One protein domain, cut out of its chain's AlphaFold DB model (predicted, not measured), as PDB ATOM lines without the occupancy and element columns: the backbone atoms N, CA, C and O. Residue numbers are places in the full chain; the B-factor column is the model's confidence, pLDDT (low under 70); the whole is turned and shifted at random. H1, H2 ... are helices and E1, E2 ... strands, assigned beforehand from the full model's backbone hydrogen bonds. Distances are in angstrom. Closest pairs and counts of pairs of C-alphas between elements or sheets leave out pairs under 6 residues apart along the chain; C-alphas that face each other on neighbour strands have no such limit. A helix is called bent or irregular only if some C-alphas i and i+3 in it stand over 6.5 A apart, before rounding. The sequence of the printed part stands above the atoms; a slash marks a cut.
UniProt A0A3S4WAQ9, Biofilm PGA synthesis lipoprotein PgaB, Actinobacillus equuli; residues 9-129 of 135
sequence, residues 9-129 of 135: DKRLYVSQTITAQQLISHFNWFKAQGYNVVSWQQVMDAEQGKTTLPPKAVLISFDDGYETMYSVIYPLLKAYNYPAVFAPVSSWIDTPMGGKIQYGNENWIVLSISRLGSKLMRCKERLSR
ATOM      1  N   ASP A   9       0.629  29.673 -29.471       69.56
ATOM      2  CA  ASP A   9      -0.576  29.638 -28.632       69.56
ATOM      3  C   ASP A   9      -1.517  28.462 -28.947       69.56
ATOM      4  O   ASP A   9      -2.384  28.128 -28.145       69.56
ATOM      5  N   LYS A  10      -1.337  27.810 -30.100       62.09
ATOM      6  CA  LYS A  10      -2.108  26.642 -30.550       62.09
ATOM      7  C   LYS A  10      -1.332  25.331 -30.467       62.09
ATOM      8  O   LYS A  10      -1.872  24.282 -30.815       62.09
ATOM      9  N   ARG A  11      -0.075  25.371 -30.023       68.50
ATOM     10  CA  ARG A  11       0.726  24.165 -29.806       68.50
ATOM     11  C   ARG A  11       0.274  23.511 -28.505       68.50
ATOM     12  O   ARG A  11       0.525  24.027 -27.421       68.50
ATOM     13  N   LEU A  12      -0.400  22.372 -28.627       66.00
ATOM     14  CA  LEU A  12      -0.787  21.556 -27.480       66.00
ATOM     15  C   LEU A  12       0.436  20.776 -26.989       66.00
ATOM     16  O   LEU A  12       0.917  19.862 -27.660       66.00
ATOM     17  N   TYR A  13       0.949  21.171 -25.825       64.44
ATOM     18  CA  TYR A  13       2.028  20.486 -25.118       64.44
ATOM     19  C   TYR A  13       1.442  19.711 -23.936       64.44
ATOM     20  O   TYR A  13       1.527  20.154 -22.792       64.44
ATOM     21  N   VAL A  14       0.847  18.547 -24.200       67.88
ATOM     22  CA  VAL A  14       0.578  17.583 -23.121       67.88
ATOM     23  C   VAL A  14       1.820  16.755 -22.839       67.88
ATOM     24  O   VAL A  14       2.661  16.587 -23.722       67.88
ATOM     25  N   SER A  15       1.920  16.186 -21.636       68.75
ATOM     26  CA  SER A  15       3.055  15.347 -21.208       68.75
ATOM     27  C   SER A  15       3.387  14.198 -22.168       68.75
ATOM     28  O   SER A  15       4.521  13.735 -22.208       68.75
ATOM     29  N   GLN A  16       2.411  13.766 -22.967       71.12
ATOM     30  CA  GLN A  16       2.537  12.694 -23.955       71.12
ATOM     31  C   GLN A  16       3.014  13.185 -25.339       71.12
ATOM     32  O   GLN A  16       3.101  12.405 -26.285       71.12
ATOM     33  N   THR A  17       3.307  14.479 -25.499       81.88
ATOM     34  CA  THR A  17       3.646  15.067 -26.799       81.88
ATOM     35  C   THR A  17       5.144  15.297 -26.940       81.88
ATOM     36  O   THR A  17       5.731  16.079 -26.201       81.88
ATOM     37  N   ILE A  18       5.742  14.688 -27.966       87.62
ATOM     38  CA  ILE A  18       7.099  15.010 -28.424       87.62
ATOM     39  C   ILE A  18       7.079  15.907 -29.668       87.62
ATOM     40  O   ILE A  18       6.084  15.951 -30.406       87.62
ATOM     41  N   THR A  19       8.187  16.606 -29.915       89.06
ATOM     42  CA  THR A  19       8.398  17.406 -31.131       89.06
ATOM     43  C   THR A  19       8.952  16.583 -32.296       89.06
ATOM     44  O   THR A  19       9.397  15.441 -32.135       89.06
ATOM     45  N   ALA A  20       8.976  17.186 -33.489       90.25
ATOM     46  CA  ALA A  20       9.643  16.619 -34.660       90.25
ATOM     47  C   ALA A  20      11.140  16.426 -34.470       90.25
ATOM     48  O   ALA A  20      11.645  15.350 -34.793       90.25
ATOM     49  N   GLN A  21      11.844  17.394 -33.882       90.75
ATOM     50  CA  GLN A  21      13.278  17.234 -33.635       90.75
ATOM     51  C   GLN A  21      13.557  16.108 -32.638       90.75
ATOM     52  O   GLN A  21      14.541  15.388 -32.802       90.75
ATOM     53  N   GLN A  22      12.696  15.913 -31.633       93.12
ATOM     54  CA  GLN A  22      12.844  14.802 -30.692       93.12
ATOM     55  C   GLN A  22      12.659  13.448 -31.390       93.12
ATOM     56  O   GLN A  22      13.502  12.567 -31.232       93.12
ATOM     57  N   LEU A  23      11.628  13.299 -32.231       94.56
ATOM     58  CA  LEU A  23      11.428  12.065 -33.002       94.56
ATOM     59  C   LEU A  23      12.604  11.782 -33.954       94.56
ATOM     60  O   LEU A  23      13.108  10.662 -34.001       94.56
ATOM     61  N   ILE A  24      13.088  12.810 -34.658       96.56
ATOM     62  CA  ILE A  24      14.281  12.730 -35.517       96.56
ATOM     63  C   ILE A  24      15.509  12.294 -34.707       96.56
ATOM     64  O   ILE A  24      16.285  11.449 -35.154       96.56
ATOM     65  N   SER A  25      15.673  12.826 -33.494       97.31
ATOM     66  CA  SER A  25      16.774  12.454 -32.603       97.31
ATOM     67  C   SER A  25      16.699  10.979 -32.201       97.31
ATOM     68  O   SER A  25      17.721  10.297 -32.232       97.31
ATOM     69  N   HIS A  26      15.502  10.451 -31.915       97.12
ATOM     70  CA  HIS A  26      15.312   9.020 -31.652       97.12
ATOM     71  C   HIS A  26      15.659   8.158 -32.872       97.12
ATOM     72  O   HIS A  26      16.374   7.168 -32.736       97.12
ATOM     73  N   PHE A  27      15.227   8.549 -34.076       97.44
ATOM     74  CA  PHE A  27      15.545   7.802 -35.299       97.44
ATOM     75  C   PHE A  27      17.049   7.782 -35.589       97.44
ATOM     76  O   PHE A  27      17.616   6.736 -35.911       97.44
ATOM     77  N   ASN A  28      17.723   8.919 -35.412       97.81
ATOM     78  CA  ASN A  28      19.176   9.000 -35.542       97.81
ATOM     79  C   ASN A  28      19.885   8.124 -34.504       97.81
ATOM     80  O   ASN A  28      20.863   7.452 -34.833       97.81
ATOM     81  N   TRP A  29      19.373   8.087 -33.273       98.00
ATOM     82  CA  TRP A  29      19.919   7.244 -32.217       98.00
ATOM     83  C   TRP A  29      19.746   5.750 -32.521       98.00
ATOM     84  O   TRP A  29      20.715   5.003 -32.393       98.00
ATOM     85  N   PHE A  30      18.584   5.313 -33.027       97.75
ATOM     86  CA  PHE A  30      18.384   3.930 -33.484       97.75
ATOM     87  C   PHE A  30      19.430   3.523 -34.521       97.75
ATOM     88  O   PHE A  30      20.097   2.498 -34.361       97.75
ATOM     89  N   LYS A  31      19.628   4.365 -35.540       95.62
ATOM     90  CA  LYS A  31      20.630   4.132 -36.582       95.62
ATOM     91  C   LYS A  31      22.048   4.063 -36.009       95.62
ATOM     92  O   LYS A  31      22.786   3.139 -36.337       95.62
ATOM     93  N   ALA A  32      22.420   5.001 -35.138       98.06
ATOM     94  CA  ALA A  32      23.752   5.059 -34.535       98.06
ATOM     95  C   ALA A  32      24.048   3.865 -33.610       98.06
ATOM     96  O   ALA A  32      25.187   3.416 -33.533       98.06
ATOM     97  N   GLN A  33      23.032   3.336 -32.925       98.31
ATOM     98  CA  GLN A  33      23.170   2.209 -31.998       98.31
ATOM     99  C   GLN A  33      22.974   0.833 -32.657       98.31
ATOM    100  O   GLN A  33      23.052  -0.196 -31.973       98.31
ATOM    101  N   GLY A  34      22.735   0.794 -33.971       97.75
ATOM    102  CA  GLY A  34      22.560  -0.442 -34.734       97.75
ATOM    103  C   GLY A  34      21.243  -1.163 -34.446       97.75
ATOM    104  O   GLY A  34      21.214  -2.392 -34.454       97.75
ATOM    105  N   TYR A  35      20.171  -0.422 -34.146       98.50
ATOM    106  CA  TYR A  35      18.824  -0.989 -34.089       98.50
ATOM    107  C   TYR A  35      18.298  -1.274 -35.493       98.50
ATOM    108  O   TYR A  35      18.526  -0.509 -36.431       98.50
ATOM    109  N   ASN A  36      17.536  -2.356 -35.607       98.06
ATOM    110  CA  ASN A  36      16.859  -2.742 -36.834       98.06
ATOM    111  C   ASN A  36      15.371  -2.439 -36.684       98.06
ATOM    112  O   ASN A  36      14.667  -3.134 -35.951       98.06
ATOM    113  N   VAL A  37      14.886  -1.395 -37.354       97.88
ATOM    114  CA  VAL A  37      13.452  -1.090 -37.356       97.88
ATOM    115  C   VAL A  37      12.735  -2.130 -38.214       97.88
ATOM    116  O   VAL A  37      13.018  -2.245 -39.405       97.88
ATOM    117  N   VAL A  38      11.841  -2.907 -37.603       97.88
ATOM    118  CA  VAL A  38      11.152  -4.038 -38.241       97.88
ATOM    119  C   VAL A  38       9.678  -3.740 -38.471       97.88
ATOM    120  O   VAL A  38       9.047  -2.990 -37.728       97.88
ATOM    121  N   SER A  39       9.114  -4.344 -39.514       96.56
ATOM    122  CA  SER A  39       7.686  -4.264 -39.793       96.56
ATOM    123  C   SER A  39       6.885  -5.204 -38.895       96.56
ATOM    124  O   SER A  39       7.388  -6.211 -38.396       96.56
ATOM    125  N   TRP A  40       5.590  -4.920 -38.753       95.88
ATOM    126  CA  TRP A  40       4.663  -5.825 -38.073       95.88
ATOM    127  C   TRP A  40       4.653  -7.228 -38.696       95.88
ATOM    128  O   TRP A  40       4.602  -8.224 -37.986       95.88
ATOM    129  N   GLN A  41       4.770  -7.319 -40.024       95.75
ATOM    130  CA  GLN A  41       4.812  -8.606 -40.715       95.75
ATOM    131  C   GLN A  41       6.042  -9.429 -40.306       95.75
ATOM    132  O   GLN A  41       5.911 -10.624 -40.066       95.75
ATOM    133  N   GLN A  42       7.209  -8.794 -40.146       97.50
ATOM    134  CA  GLN A  42       8.411  -9.477 -39.656       97.50
ATOM    135  C   GLN A  42       8.234  -9.994 -38.222       97.50
ATOM    136  O   GLN A  42       8.710 -11.083 -37.913       97.50
ATOM    137  N   VAL A  43       7.525  -9.249 -37.367       96.94
ATOM    138  CA  VAL A  43       7.173  -9.702 -36.011       96.94
ATOM    139  C   VAL A  43       6.265 -10.933 -36.071       96.94
ATOM    140  O   VAL A  43       6.582 -11.944 -35.451       96.94
ATOM    141  N   MET A  44       5.199 -10.890 -36.876       97.50
ATOM    142  CA  MET A  44       4.267 -12.014 -37.043       97.50
ATOM    143  C   MET A  44       4.940 -13.266 -37.621       97.50
ATOM    144  O   MET A  44       4.669 -14.383 -37.183       97.50
ATOM    145  N   ASP A  45       5.807 -13.105 -38.623       97.94
ATOM    146  CA  ASP A  45       6.510 -14.234 -39.232       97.94
ATOM    147  C   ASP A  45       7.532 -14.848 -38.268       97.94
ATOM    148  O   ASP A  45       7.717 -16.067 -38.275       97.94
ATOM    149  N   ALA A  46       8.157 -14.035 -37.410       97.94
ATOM    150  CA  ALA A  46       9.044 -14.528 -36.365       97.94
ATOM    151  C   ALA A  46       8.291 -15.272 -35.255       97.94
ATOM    152  O   ALA A  46       8.721 -16.346 -34.842       97.94
ATOM    153  N   GLU A  47       7.140 -14.754 -34.823       96.62
ATOM    154  CA  GLU A  47       6.255 -15.424 -33.862       96.62
ATOM    155  C   GLU A  47       5.788 -16.796 -34.379       96.62
ATOM    156  O   GLU A  47       5.733 -17.769 -33.631       96.62
ATOM    157  N   GLN A  48       5.520 -16.901 -35.682       97.81
ATOM    158  CA  GLN A  48       5.118 -18.147 -36.344       97.81
ATOM    159  C   GLN A  48       6.293 -19.082 -36.682       97.81
ATOM    160  O   GLN A  48       6.085 -20.112 -37.321       97.81
ATOM    161  N   GLY A  49       7.527 -18.728 -36.309       97.56
ATOM    162  CA  GLY A  49       8.725 -19.535 -36.558       97.56
ATOM    163  C   GLY A  49       9.181 -19.596 -38.022       97.56
ATOM    164  O   GLY A  49       9.991 -20.452 -38.370       97.56
ATOM    165  N   LYS A  50       8.684 -18.712 -38.897       98.12
ATOM    166  CA  LYS A  50       9.053 -18.673 -40.327       98.12
ATOM    167  C   LYS A  50      10.386 -17.974 -40.580       98.12
ATOM    168  O   LYS A  50      11.061 -18.258 -41.564       98.12
ATOM    169  N   THR A  51      10.736 -17.026 -39.720       96.88
ATOM    170  CA  THR A  51      11.997 -16.279 -39.743       96.88
ATOM    171  C   THR A  51      12.427 -15.991 -38.308       96.88
ATOM    172  O   THR A  51      11.683 -16.239 -37.366       96.88
ATOM    173  N   THR A  52      13.616 -15.436 -38.123       97.88
ATOM    174  CA  THR A  52      14.011 -14.800 -36.865       97.88
ATOM    175  C   THR A  52      14.020 -13.284 -37.029       97.88
ATOM    176  O   THR A  52      14.147 -12.762 -38.141       97.88
ATOM    177  N   LEU A  53      13.855 -12.562 -35.918       98.19
ATOM    178  CA  LEU A  53      14.075 -11.118 -35.901       98.19
ATOM    179  C   LEU A  53      15.582 -10.820 -35.924       98.19
ATOM    180  O   LEU A  53      16.361 -11.559 -35.313       98.19
ATOM    181  N   PRO A  54      16.009  -9.728 -36.578       98.06
ATOM    182  CA  PRO A  54      17.392  -9.286 -36.493       98.06
ATOM    183  C   PRO A  54      17.752  -8.893 -35.046       98.06
ATOM    184  O   PRO A  54      16.875  -8.505 -34.266       98.06
ATOM    185  N   PRO A  55      19.042  -8.925 -34.668       98.06
ATOM    186  CA  PRO A  55      19.488  -8.379 -33.391       98.06
ATOM    187  C   PRO A  55      19.035  -6.925 -33.221       98.06
ATOM    188  O   PRO A  55      19.016  -6.161 -34.188       98.06
ATOM    189  N   LYS A  56      18.687  -6.525 -31.992       97.81
ATOM    190  CA  LYS A  56      18.189  -5.170 -31.688       97.81
ATOM    191  C   LYS A  56      16.986  -4.757 -32.562       97.81
ATOM    192  O   LYS A  56      16.903  -3.610 -33.003       97.81
ATOM    193  N   ALA A  57      16.075  -5.690 -32.844       98.19
ATOM    194  CA  ALA A  57      14.830  -5.381 -33.538       98.19
ATOM    195  C   ALA A  57      13.964  -4.406 -32.722       98.19
ATOM    196  O   ALA A  57      13.794  -4.585 -31.516       98.19
ATOM    197  N   VAL A  58      13.400  -3.396 -33.386       97.88
ATOM    198  CA  VAL A  58      12.450  -2.445 -32.795       97.88
ATOM    199  C   VAL A  58      11.252  -2.253 -33.720       97.88
ATOM    200  O   VAL A  58      11.410  -2.008 -34.913       97.88
ATOM    201  N   LEU A  59      10.045  -2.369 -33.171       97.19
ATOM    202  CA  LEU A  59       8.804  -2.005 -33.850       97.19
ATOM    203  C   LEU A  59       8.394  -0.607 -33.384       97.19
ATOM    204  O   LEU A  59       8.387  -0.335 -32.186       97.19
ATOM    205  N   ILE A  60       8.044   0.270 -34.322       96.88
ATOM    206  CA  ILE A  60       7.547   1.615 -34.016       96.88
ATOM    207  C   ILE A  60       6.025   1.612 -34.176       96.88
ATOM    208  O   ILE A  60       5.515   1.201 -35.220       96.88
ATOM    209  N   SER A  61       5.299   2.095 -33.170       93.69
ATOM    210  CA  SER A  61       3.847   2.277 -33.226       93.69
ATOM    211  C   SER A  61       3.437   3.687 -32.813       93.69
ATOM    212  O   SER A  61       4.131   4.354 -32.045       93.69
ATOM    213  N   PHE A  62       2.307   4.144 -33.350       91.56
ATOM    214  CA  PHE A  62       1.655   5.387 -32.954       91.56
ATOM    215  C   PHE A  62       0.153   5.138 -32.779       91.56
ATOM    216  O   PHE A  62      -0.511   4.673 -33.711       91.56
ATOM    217  N   ASP A  63      -0.369   5.502 -31.610       88.75
ATOM    218  CA  ASP A  63      -1.738   5.203 -31.185       88.75
ATOM    219  C   ASP A  63      -2.647   6.440 -31.259       88.75
ATOM    220  O   ASP A  63      -2.186   7.575 -31.402       88.75
ATOM    221  N   ASP A  64      -3.955   6.205 -31.201       85.12
ATOM    222  CA  ASP A  64      -5.052   7.181 -31.136       85.12
ATOM    223  C   ASP A  64      -5.519   7.785 -32.465       85.12
ATOM    224  O   ASP A  64      -6.719   7.947 -32.694       85.12
ATOM    225  N   GLY A  65      -4.616   8.031 -33.412       83.19
ATOM    226  CA  GLY A  65      -4.995   8.521 -34.745       83.19
ATOM    227  C   GLY A  65      -5.072  10.042 -34.859       83.19
ATOM    228  O   GLY A  65      -5.913  10.568 -35.590       83.19
ATOM    229  N   TYR A  66      -4.207  10.775 -34.158       85.25
ATOM    230  CA  TYR A  66      -4.081  12.224 -34.336       85.25
ATOM    231  C   TYR A  66      -3.678  12.597 -35.769       85.25
ATOM    232  O   TYR A  66      -2.895  11.897 -36.411       85.25
ATOM    233  N   GLU A  67      -4.138  13.753 -36.256       82.69
ATOM    234  CA  GLU A  67      -3.829  14.232 -37.616       82.69
ATOM    235  C   GLU A  67      -2.315  14.273 -37.901       82.69
ATOM    236  O   GLU A  67      -1.865  13.905 -38.990       82.69
ATOM    237  N   THR A  68      -1.523  14.641 -36.887       84.00
ATOM    238  CA  THR A  68      -0.051  14.710 -36.951       84.00
ATOM    239  C   THR A  68       0.629  13.394 -37.335       84.00
ATOM    240  O   THR A  68       1.754  13.423 -37.838       84.00
ATOM    241  N   MET A  69      -0.050  12.247 -37.204       86.75
ATOM    242  CA  MET A  69       0.431  10.983 -37.770       86.75
ATOM    243  C   MET A  69       0.641  11.068 -39.280       86.75
ATOM    244  O   MET A  69       1.634  10.573 -39.806       86.75
ATOM    245  N   TYR A  70      -0.285  11.717 -39.984       83.81
ATOM    246  CA  TYR A  70      -0.212  11.851 -41.430       83.81
ATOM    247  C   TYR A  70       0.592  13.081 -41.855       83.81
ATOM    248  O   TYR A  70       1.424  12.976 -42.753       83.81
ATOM    249  N   SER A  71       0.370  14.234 -41.218       82.81
ATOM    250  CA  SER A  71       1.000  15.491 -41.647       82.81
ATOM    251  C   SER A  71       2.468  15.627 -41.230       82.81
ATOM    252  O   SER A  71       3.223  16.296 -41.930       82.81
ATOM    253  N   VAL A  72       2.896  14.972 -40.141       87.44
ATOM    254  CA  VAL A  72       4.259  15.107 -39.594       87.44
ATOM    255  C   VAL A  72       5.001  13.768 -39.565       87.44
ATOM    256  O   VAL A  72       6.098  13.656 -40.110       87.44
ATOM    257  N   ILE A  73       4.411  12.733 -38.960       90.75
ATOM    258  CA  ILE A  73       5.105  11.460 -38.698       90.75
ATOM    259  C   ILE A  73       5.351  10.675 -39.993       90.75
ATOM    260  O   ILE A  73       6.462  10.206 -40.234       90.75
ATOM    261  N   TYR A  74       4.337  10.538 -40.849       89.38
ATOM    262  CA  TYR A  74       4.434   9.737 -42.070       89.38
ATOM    263  C   TYR A  74       5.536  10.207 -43.049       89.38
ATOM    264  O   TYR A  74       6.307   9.357 -43.507       89.38
ATOM    265  N   PRO A  75       5.694  11.514 -43.354       91.31
ATOM    266  CA  PRO A  75       6.827  12.001 -44.143       91.31
ATOM    267  C   PRO A  75       8.194  11.662 -43.532       91.31
ATOM    268  O   PRO A  75       9.108  11.288 -44.268       91.31
ATOM    269  N   LEU A  76       8.331  11.734 -42.201       94.06
ATOM    270  CA  LEU A  76       9.575  11.388 -41.506       94.06
ATOM    271  C   LEU A  76       9.885   9.891 -41.614       94.06
ATOM    272  O   LEU A  76      10.997   9.528 -41.986       94.06
ATOM    273  N   LEU A  77       8.904   9.021 -41.366       95.19
ATOM    274  CA  LEU A  77       9.066   7.571 -41.535       95.19
ATOM    275  C   LEU A  77       9.507   7.215 -42.961       95.19
ATOM    276  O   LEU A  77      10.413   6.403 -43.141       95.19
ATOM    277  N   LYS A  78       8.931   7.878 -43.974       93.12
ATOM    278  CA  LYS A  78       9.357   7.739 -45.375       93.12
ATOM    279  C   LYS A  78      10.805   8.154 -45.597       93.12
ATOM    280  O   LYS A  78      11.534   7.426 -46.260       93.12
ATOM    281  N   ALA A  79      11.217   9.302 -45.059       95.44
ATOM    282  CA  ALA A  79      12.581   9.802 -45.218       95.44
ATOM    283  C   ALA A  79      13.629   8.851 -44.613       95.44
ATOM    284  O   ALA A  79      14.729   8.731 -45.145       95.44
ATOM    285  N   TYR A  80      13.277   8.145 -43.535       95.44
ATOM    286  CA  TYR A  80      14.145   7.164 -42.874       95.44
ATOM    287  C   TYR A  80      13.982   5.729 -43.398       95.44
ATOM    288  O   TYR A  80      14.771   4.860 -43.028       95.44
ATOM    289  N   ASN A  81      12.985   5.474 -44.252       95.31
ATOM    290  CA  ASN A  81      12.553   4.134 -44.650       95.31
ATOM    291  C   ASN A  81      12.246   3.228 -43.439       95.31
ATOM    292  O   ASN A  81      12.652   2.067 -43.387       95.31
ATOM    293  N   TYR A  82      11.569   3.785 -42.435       97.19
ATOM    294  CA  TYR A  82      11.209   3.081 -41.207       97.19
ATOM    295  C   TYR A  82       9.766   2.576 -41.280       97.19
ATOM    296  O   TYR A  82       8.851   3.395 -41.419       97.19
ATOM    297  N   PRO A  83       9.530   1.252 -41.180       96.06
ATOM    298  CA  PRO A  83       8.178   0.729 -41.047       96.06
ATOM    299  C   PRO A  83       7.592   1.113 -39.682       96.06
ATOM    300  O   PRO A  83       8.312   1.225 -38.688       96.06
ATOM    301  N   ALA A  84       6.273   1.300 -39.628       95.56
ATOM    302  CA  ALA A  84       5.561   1.591 -38.390       95.56
ATOM    303  C   ALA A  84       4.111   1.097 -38.433       95.56
ATOM    304  O   ALA A  84       3.536   0.884 -39.503       95.56
ATOM    305  N   VAL A  85       3.509   0.961 -37.255       92.88
ATOM    306  CA  VAL A  85       2.083   0.678 -37.078       92.88
ATOM    307  C   VAL A  85       1.364   1.958 -36.668       92.88
ATOM    308  O   VAL A  85       1.780   2.634 -35.733       92.88
ATOM    309  N   PHE A  86       0.263   2.277 -37.344       89.81
ATOM    310  CA  PHE A  86      -0.687   3.283 -36.872       89.81
ATOM    311  C   PHE A  86      -1.935   2.574 -36.343       89.81
ATOM    312  O   PHE A  86      -2.562   1.803 -37.078       89.81
ATOM    313  N   ALA A  87      -2.290   2.842 -35.088       88.12
ATOM    314  CA  ALA A  87      -3.445   2.269 -34.402       88.12
ATOM    315  C   ALA A  87      -4.461   3.375 -34.058       88.12
ATOM    316  O   ALA A  87      -4.561   3.803 -32.909       88.12
ATOM    317  N   PRO A  88      -5.197   3.897 -35.058       86.31
ATOM    318  CA  PRO A  88      -6.184   4.937 -34.817       86.31
ATOM    319  C   PRO A  88      -7.400   4.392 -34.061       86.31
ATOM    320  O   PRO A  88      -7.817   3.251 -34.275       86.31
ATOM    321  N   VAL A  89      -8.033   5.234 -33.244       85.12
ATOM    322  CA  VAL A  89      -9.320   4.891 -32.630       85.12
ATOM    323  C   VAL A  89     -10.403   4.897 -33.709       85.12
ATOM    324  O   VAL A  89     -10.668   5.914 -34.352       85.12
ATOM    325  N   SER A  90     -11.058   3.750 -33.903       80.56
ATOM    326  CA  SER A  90     -12.016   3.532 -34.996       80.56
ATOM    327  C   SER A  90     -13.180   4.525 -35.025       80.56
ATOM    328  O   SER A  90     -13.673   4.842 -36.101       80.56
ATOM    329  N   SER A  91     -13.631   5.028 -33.872       82.19
ATOM    330  CA  SER A  91     -14.688   6.047 -33.821       82.19
ATOM    331  C   SER A  91     -14.173   7.452 -34.137       82.19
ATOM    332  O   SER A  91     -14.928   8.282 -34.632       82.19
ATOM    333  N   TRP A  92     -12.892   7.735 -33.892       84.19
ATOM    334  CA  TRP A  92     -12.317   9.064 -34.113       84.19
ATOM    335  C   TRP A  92     -12.073   9.325 -35.593       84.19
ATOM    336  O   TRP A  92     -12.224  10.455 -36.050       84.19
ATOM    337  N   ILE A  93     -11.771   8.287 -36.372       79.50
ATOM    338  CA  ILE A  93     -11.541   8.428 -37.817       79.50
ATOM    339  C   ILE A  93     -12.807   8.768 -38.616       79.50
ATOM    340  O   ILE A  93     -12.702   9.248 -39.747       79.50
ATOM    341  N   ASP A  94     -13.984   8.575 -38.017       81.25
ATOM    342  CA  ASP A  94     -15.280   8.988 -38.571       81.25
ATOM    343  C   ASP A  94     -15.616  10.460 -38.305       81.25
ATOM    344  O   ASP A  94     -16.617  10.976 -38.803       81.25
ATOM    345  N   THR A  95     -14.747  11.169 -37.583       80.44
ATOM    346  CA  THR A  95     -14.869  12.614 -37.399       80.44
ATOM    347  C   THR A  95     -14.817  13.320 -38.759       80.44
ATOM    348  O   THR A  95     -13.899  13.064 -39.557       80.44
ATOM    349  N   PRO A  96     -15.766  14.233 -39.048       79.75
ATOM    350  CA  PRO A  96     -15.724  15.051 -40.250       79.75
ATOM    351  C   PRO A  96     -14.410  15.826 -40.361       79.75
ATOM    352  O   PRO A  96     -13.764  16.141 -39.360       79.75
ATOM    353  N   MET A  97     -14.010  16.170 -41.584       73.62
ATOM    354  CA  MET A  97     -12.789  16.941 -41.803       73.62
ATOM    355  C   MET A  97     -12.817  18.261 -41.018       73.62
ATOM    356  O   MET A  97     -13.756  19.042 -41.142       73.62
ATOM    357  N   GLY A  98     -11.775  18.512 -40.220       72.19
ATOM    358  CA  GLY A  98     -11.684  19.697 -39.356       72.19
ATOM    359  C   GLY A  98     -12.481  19.597 -38.048       72.19
ATOM    360  O   GLY A  98     -12.422  20.519 -37.236       72.19
ATOM    361  N   GLY A  99     -13.189  18.488 -37.823       77.38
ATOM    362  CA  GLY A  99     -13.820  18.190 -36.546       77.38
ATOM    363  C   GLY A  99     -12.789  17.887 -35.458       77.38
ATOM    364  O   GLY A  99     -11.639  17.531 -35.731       77.38
ATOM    365  N   LYS A 100     -13.215  18.054 -34.207       80.31
ATOM    366  CA  LYS A 100     -12.399  17.799 -33.021       80.31
ATOM    367  C   LYS A 100     -13.053  16.728 -32.164       80.31
ATOM    368  O   LYS A 100     -14.278  16.673 -32.084       80.31
ATOM    369  N   ILE A 101     -12.230  15.928 -31.504       82.94
ATOM    370  CA  ILE A 101     -12.666  14.979 -30.482       82.94
ATOM    371  C   ILE A 101     -12.276  15.539 -29.119       82.94
ATOM    372  O   ILE A 101     -11.136  15.966 -28.924       82.94
ATOM    373  N   GLN A 102     -13.222  15.533 -28.182       82.38
ATOM    374  CA  GLN A 102     -12.927  15.819 -26.785       82.38
ATOM    375  C   GLN A 102     -12.308  14.574 -26.150       82.38
ATOM    376  O   GLN A 102     -12.931  13.513 -26.114       82.38
ATOM    377  N   TYR A 103     -11.083  14.705 -25.653       75.19
ATOM    378  CA  TYR A 103     -10.379  13.641 -24.948       75.19
ATOM    379  C   TYR A 103      -9.696  14.218 -23.709       75.19
ATOM    380  O   TYR A 103      -8.885  15.144 -23.798       75.19
ATOM    381  N   GLY A 104     -10.066  13.698 -22.537       77.88
ATOM    382  CA  GLY A 104      -9.737  14.334 -21.264       77.88
ATOM    383  C   GLY A 104     -10.306  15.756 -21.193       77.88
ATOM    384  O   GLY A 104     -11.478  15.983 -21.492       77.88
ATOM    385  N   ASN A 105      -9.455  16.717 -20.835       76.12
ATOM    386  CA  ASN A 105      -9.822  18.134 -20.728       76.12
ATOM    387  C   ASN A 105      -9.547  18.930 -22.017       76.12
ATOM    388  O   ASN A 105      -9.628  20.156 -22.011       76.12
ATOM    389  N   GLU A 106      -9.203  18.253 -23.117       75.19
ATOM    390  CA  GLU A 106      -8.703  18.889 -24.335       75.19
ATOM    391  C   GLU A 106      -9.486  18.473 -25.582       75.19
ATOM    392  O   GLU A 106     -10.144  17.433 -25.623       75.19
ATOM    393  N   ASN A 107      -9.408  19.309 -26.620       78.06
ATOM    394  CA  ASN A 107     -10.033  19.061 -27.915       78.06
ATOM    395  C   ASN A 107      -8.958  18.850 -28.979       78.06
ATOM    396  O   ASN A 107      -8.225  19.781 -29.320       78.06
ATOM    397  N   TRP A 108      -8.919  17.652 -29.546       75.81
ATOM    398  CA  TRP A 108      -7.876  17.219 -30.464       75.81
ATOM    399  C   TRP A 108      -8.367  17.138 -31.900       75.81
ATOM    400  O   TRP A 108      -9.485  16.695 -32.162       75.81
ATOM    401  N   ILE A 109      -7.504  17.526 -32.840       78.56
ATOM    402  CA  ILE A 109      -7.731  17.277 -34.263       78.56
ATOM    403  C   ILE A 109      -7.257  15.857 -34.573       78.56
ATOM    404  O   ILE A 109      -6.096  15.494 -34.356       78.56
ATOM    405  N   VAL A 110      -8.180  15.053 -35.082       78.00
ATOM    406  CA  VAL A 110      -7.956  13.645 -35.401       78.00
ATOM    407  C   VAL A 110      -7.927  13.433 -36.909       78.00
ATOM    408  O   VAL A 110      -8.414  14.244 -37.701       78.00
ATOM    409  N   LEU A 111      -7.311  12.334 -37.316       73.50
ATOM    410  CA  LEU A 111      -7.213  11.922 -38.702       73.50
ATOM    411  C   LEU A 111      -8.596  11.525 -39.226       73.50
ATOM    412  O   LEU A 111      -9.123  10.484 -38.859       73.50
ATOM    413  N   SER A 112      -9.178  12.332 -40.111       73.69
ATOM    414  CA  SER A 112     -10.429  11.969 -40.782       73.69
ATOM    415  C   SER A 112     -10.170  11.000 -41.933       73.69
ATOM    416  O   SER A 112      -9.271  11.228 -42.746       73.69
ATOM    417  N   ILE A 113     -11.030   9.989 -42.079       69.88
ATOM    418  CA  ILE A 113     -11.073   9.091 -43.244       69.88
ATOM    419  C   ILE A 113     -11.104   9.850 -44.575       69.88
ATOM    420  O   ILE A 113     -10.483   9.424 -45.542       69.88
ATOM    421  N   SER A 114     -11.764  11.005 -44.622       66.94
ATOM    422  CA  SER A 114     -11.830  11.837 -45.830       66.94
ATOM    423  C   SER A 114     -10.463  12.363 -46.300       66.94
ATOM    424  O   SER A 114     -10.286  12.631 -47.486       66.94
ATOM    425  N   ARG A 115      -9.475  12.475 -45.400       62.84
ATOM    426  CA  ARG A 115      -8.084  12.849 -45.720       62.84
ATOM    427  C   ARG A 115      -7.207  11.652 -46.073       62.84
ATOM    428  O   ARG A 115      -6.080  11.817 -46.539       62.84
ATOM    429  N   LEU A 116      -7.711  10.447 -45.848       61.88
ATOM    430  CA  LEU A 116      -7.013   9.216 -46.149       61.88
ATOM    431  C   LEU A 116      -7.275   8.855 -47.606       61.88
ATOM    432  O   LEU A 116      -8.362   8.425 -47.976       61.88
ATOM    433  N   GLY A 117      -6.250   9.002 -48.450       56.16
ATOM    434  CA  GLY A 117      -6.283   8.426 -49.794       56.16
ATOM    435  C   GLY A 117      -6.628   6.928 -49.748       56.16
ATOM    436  O   GLY A 117      -6.449   6.262 -48.723       56.16
ATOM    437  N   SER A 118      -7.078   6.369 -50.873       51.66
ATOM    438  CA  SER A 118      -7.631   5.003 -50.994       51.66
ATOM    439  C   SER A 118      -6.808   3.874 -50.338       51.66
ATOM    440  O   SER A 118      -7.368   2.851 -49.946       51.66
ATOM    441  N   LYS A 119      -5.493   4.054 -50.145       47.09
ATOM    442  CA  LYS A 119      -4.621   3.109 -49.423       47.09
ATOM    443  C   LYS A 119      -4.942   2.952 -47.929       47.09
ATOM    444  O   LYS A 119      -4.855   1.827 -47.443       47.09
ATOM    445  N   LEU A 120      -5.311   4.017 -47.207       49.19
ATOM    446  CA  LEU A 120      -5.661   3.919 -45.778       49.19
ATOM    447  C   LEU A 120      -7.136   3.547 -45.558       49.19
ATOM    448  O   LEU A 120      -7.446   2.893 -44.570       49.19
ATOM    449  N   MET A 121      -8.025   3.834 -46.516       47.28
ATOM    450  CA  MET A 121      -9.411   3.327 -46.510       47.28
ATOM    451  C   MET A 121      -9.477   1.798 -46.405       47.28
ATOM    452  O   MET A 121     -10.307   1.246 -45.680       47.28
ATOM    453  N   ARG A 122      -8.519   1.106 -47.036       46.62
ATOM    454  CA  ARG A 122      -8.371  -0.353 -46.946       46.62
ATOM    455  C   ARG A 122      -8.097  -0.847 -45.523       46.62
ATOM    456  O   ARG A 122      -8.294  -2.027 -45.250       46.62
ATOM    457  N   CYS A 123      -7.639   0.026 -44.626       44.56
ATOM    458  CA  CYS A 123      -7.383  -0.316 -43.239       44.56
ATOM    459  C   CYS A 123      -8.657  -0.316 -42.388       44.56
ATOM    460  O   CYS A 123      -8.818  -1.236 -41.594       44.56
ATOM    461  N   LYS A 124      -9.638   0.565 -42.650       44.31
ATOM    462  CA  LYS A 124     -10.963   0.496 -42.003       44.31
ATOM    463  C   LYS A 124     -11.684  -0.821 -42.319       44.31
ATOM    464  O   LYS A 124     -12.211  -1.479 -41.426       44.31
ATOM    465  N   GLU A 125     -11.628  -1.259 -43.577       42.59
ATOM    466  CA  GLU A 125     -12.180  -2.552 -44.017       42.59
ATOM    467  C   GLU A 125     -11.385  -3.771 -43.515       42.59
ATOM    468  O   GLU A 125     -11.896  -4.893 -43.516       42.59
ATOM    469  N   ARG A 126     -10.120  -3.586 -43.111       43.94
ATOM    470  CA  ARG A 126      -9.274  -4.640 -42.522       43.94
ATOM    471  C   ARG A 126      -9.404  -4.729 -41.007       43.94
ATOM    472  O   ARG A 126      -9.343  -5.840 -40.482       43.94
ATOM    473  N   LEU A 127      -9.626  -3.597 -40.338       44.31
ATOM    474  CA  LEU A 127      -9.924  -3.495 -38.908       44.31
ATOM    475  C   LEU A 127     -11.243  -4.205 -38.576       44.31
ATOM    476  O   LEU A 127     -11.302  -4.947 -37.604       44.31
ATOM    477  N   SER A 128     -12.258  -4.104 -39.442       41.34
ATOM    478  CA  SER A 128     -13.497  -4.891 -39.310       41.34
ATOM    479  C   SER A 128     -13.338  -6.386 -39.633       41.34
ATOM    480  O   SER A 128     -14.256  -7.167 -39.393       41.34
ATOM    481  N   ARG A 129     -12.186  -6.807 -40.176       42.41
ATOM    482  CA  ARG A 129     -11.897  -8.184 -40.623       42.41
ATOM    483  C   ARG A 129     -10.702  -8.835 -39.907       42.41
ATOM    484  O   ARG A 129     -10.162  -9.811 -40.430       42.41
TER     485      ARG A 129
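This is residues 9 to 129 of the 135 residues of the protein "Biofilm PGA synthesis lipoprotein PgaB" of Actinobacillus equuli (UniProt A0A3S4WAQ9). A short pair of parallel strands, E1 and E2, makes the middle, with H3, which joins them along the chain, over one side and H1 side by side with H3 farther out. H2 and a loop lie beyond one end of the strand pair, the small hairpin of E3 and E4 lies beyond the other, and H4 lies on the far side of the middle from H1. The printed part has 121 residues, with four named helices and four named strands in the order H1, H2, E1, H3, E2, E3, E4, H4; the class is mixed, helices and strands, with under half of the residues in named elements. The whole is only just compact, close to loose, with a radius of gyration of the C-alphas of 16.2 A and spans of 43 by 37 by 25 A.

H1, residues 20 to 32, begins at C-alpha 20 at (9.643, 16.619, -34.660) and is 18.2 A long. H2 is residues 40 to 47. E1, residues 61 to 64, begins at C-alpha 61 at (3.847, 2.277, -33.226). H3, residues 68 to 80, is 17.1 A long and only just irregular, with C-alphas 71 and 74 at 6.7 A. E2 is residues 85 to 88, E3 residues 100 to 103 and E4 residues 106 to 109. H4, residues 118 to 127, is 15.0 A long and ends at C-alpha 127 at (-9.924, -3.495, -38.908).

E1 and E2 are parallel neighbours at 4 degrees; N 62 and O 85, 2.9 A apart, are within hydrogen-bond range. E1, H3 and E2 form a strand-helix-strand unit, two parallel neighbour strands with a helix between them in the chain, and its crossover is right-handed. The closest C-alphas of E1 and H3 are those of Phe 62 and Met 69, 7.5 A apart. H1 and H3 touch, closest at the C-alphas of Ala 20 and Val 72, 7.5 A, at a shallow tilt of 28 degrees, the same way. H2 touches no helix; its closest C-alpha to E2 is that of Trp 40, 7.1 A from that of Val 85. Residues 36 to 37 pair in parallel with residues 57 to 58. E3 and E4 form a hairpin, antiparallel at 141 degrees, with N 101 and O 108 at 2.9 A. H4 is apart from H3 and from E2, among others. In H1 and H2 every O i to N i+4 pair is within hydrogen-bond range; in H3 5 of 9 are, and in H4 2 of 6, beside 3 of 7 O i to N i+3 pairs.

The C-alphas of Asp 9 and Gly 49 are the two farthest apart, 50.7 A. The printed part has no cut. The links H2 to E1 and E2 to E3 are long. The mean pLDDT of the printed part is 83.0; residues 9 to 15 and 113 to 129 are under 70.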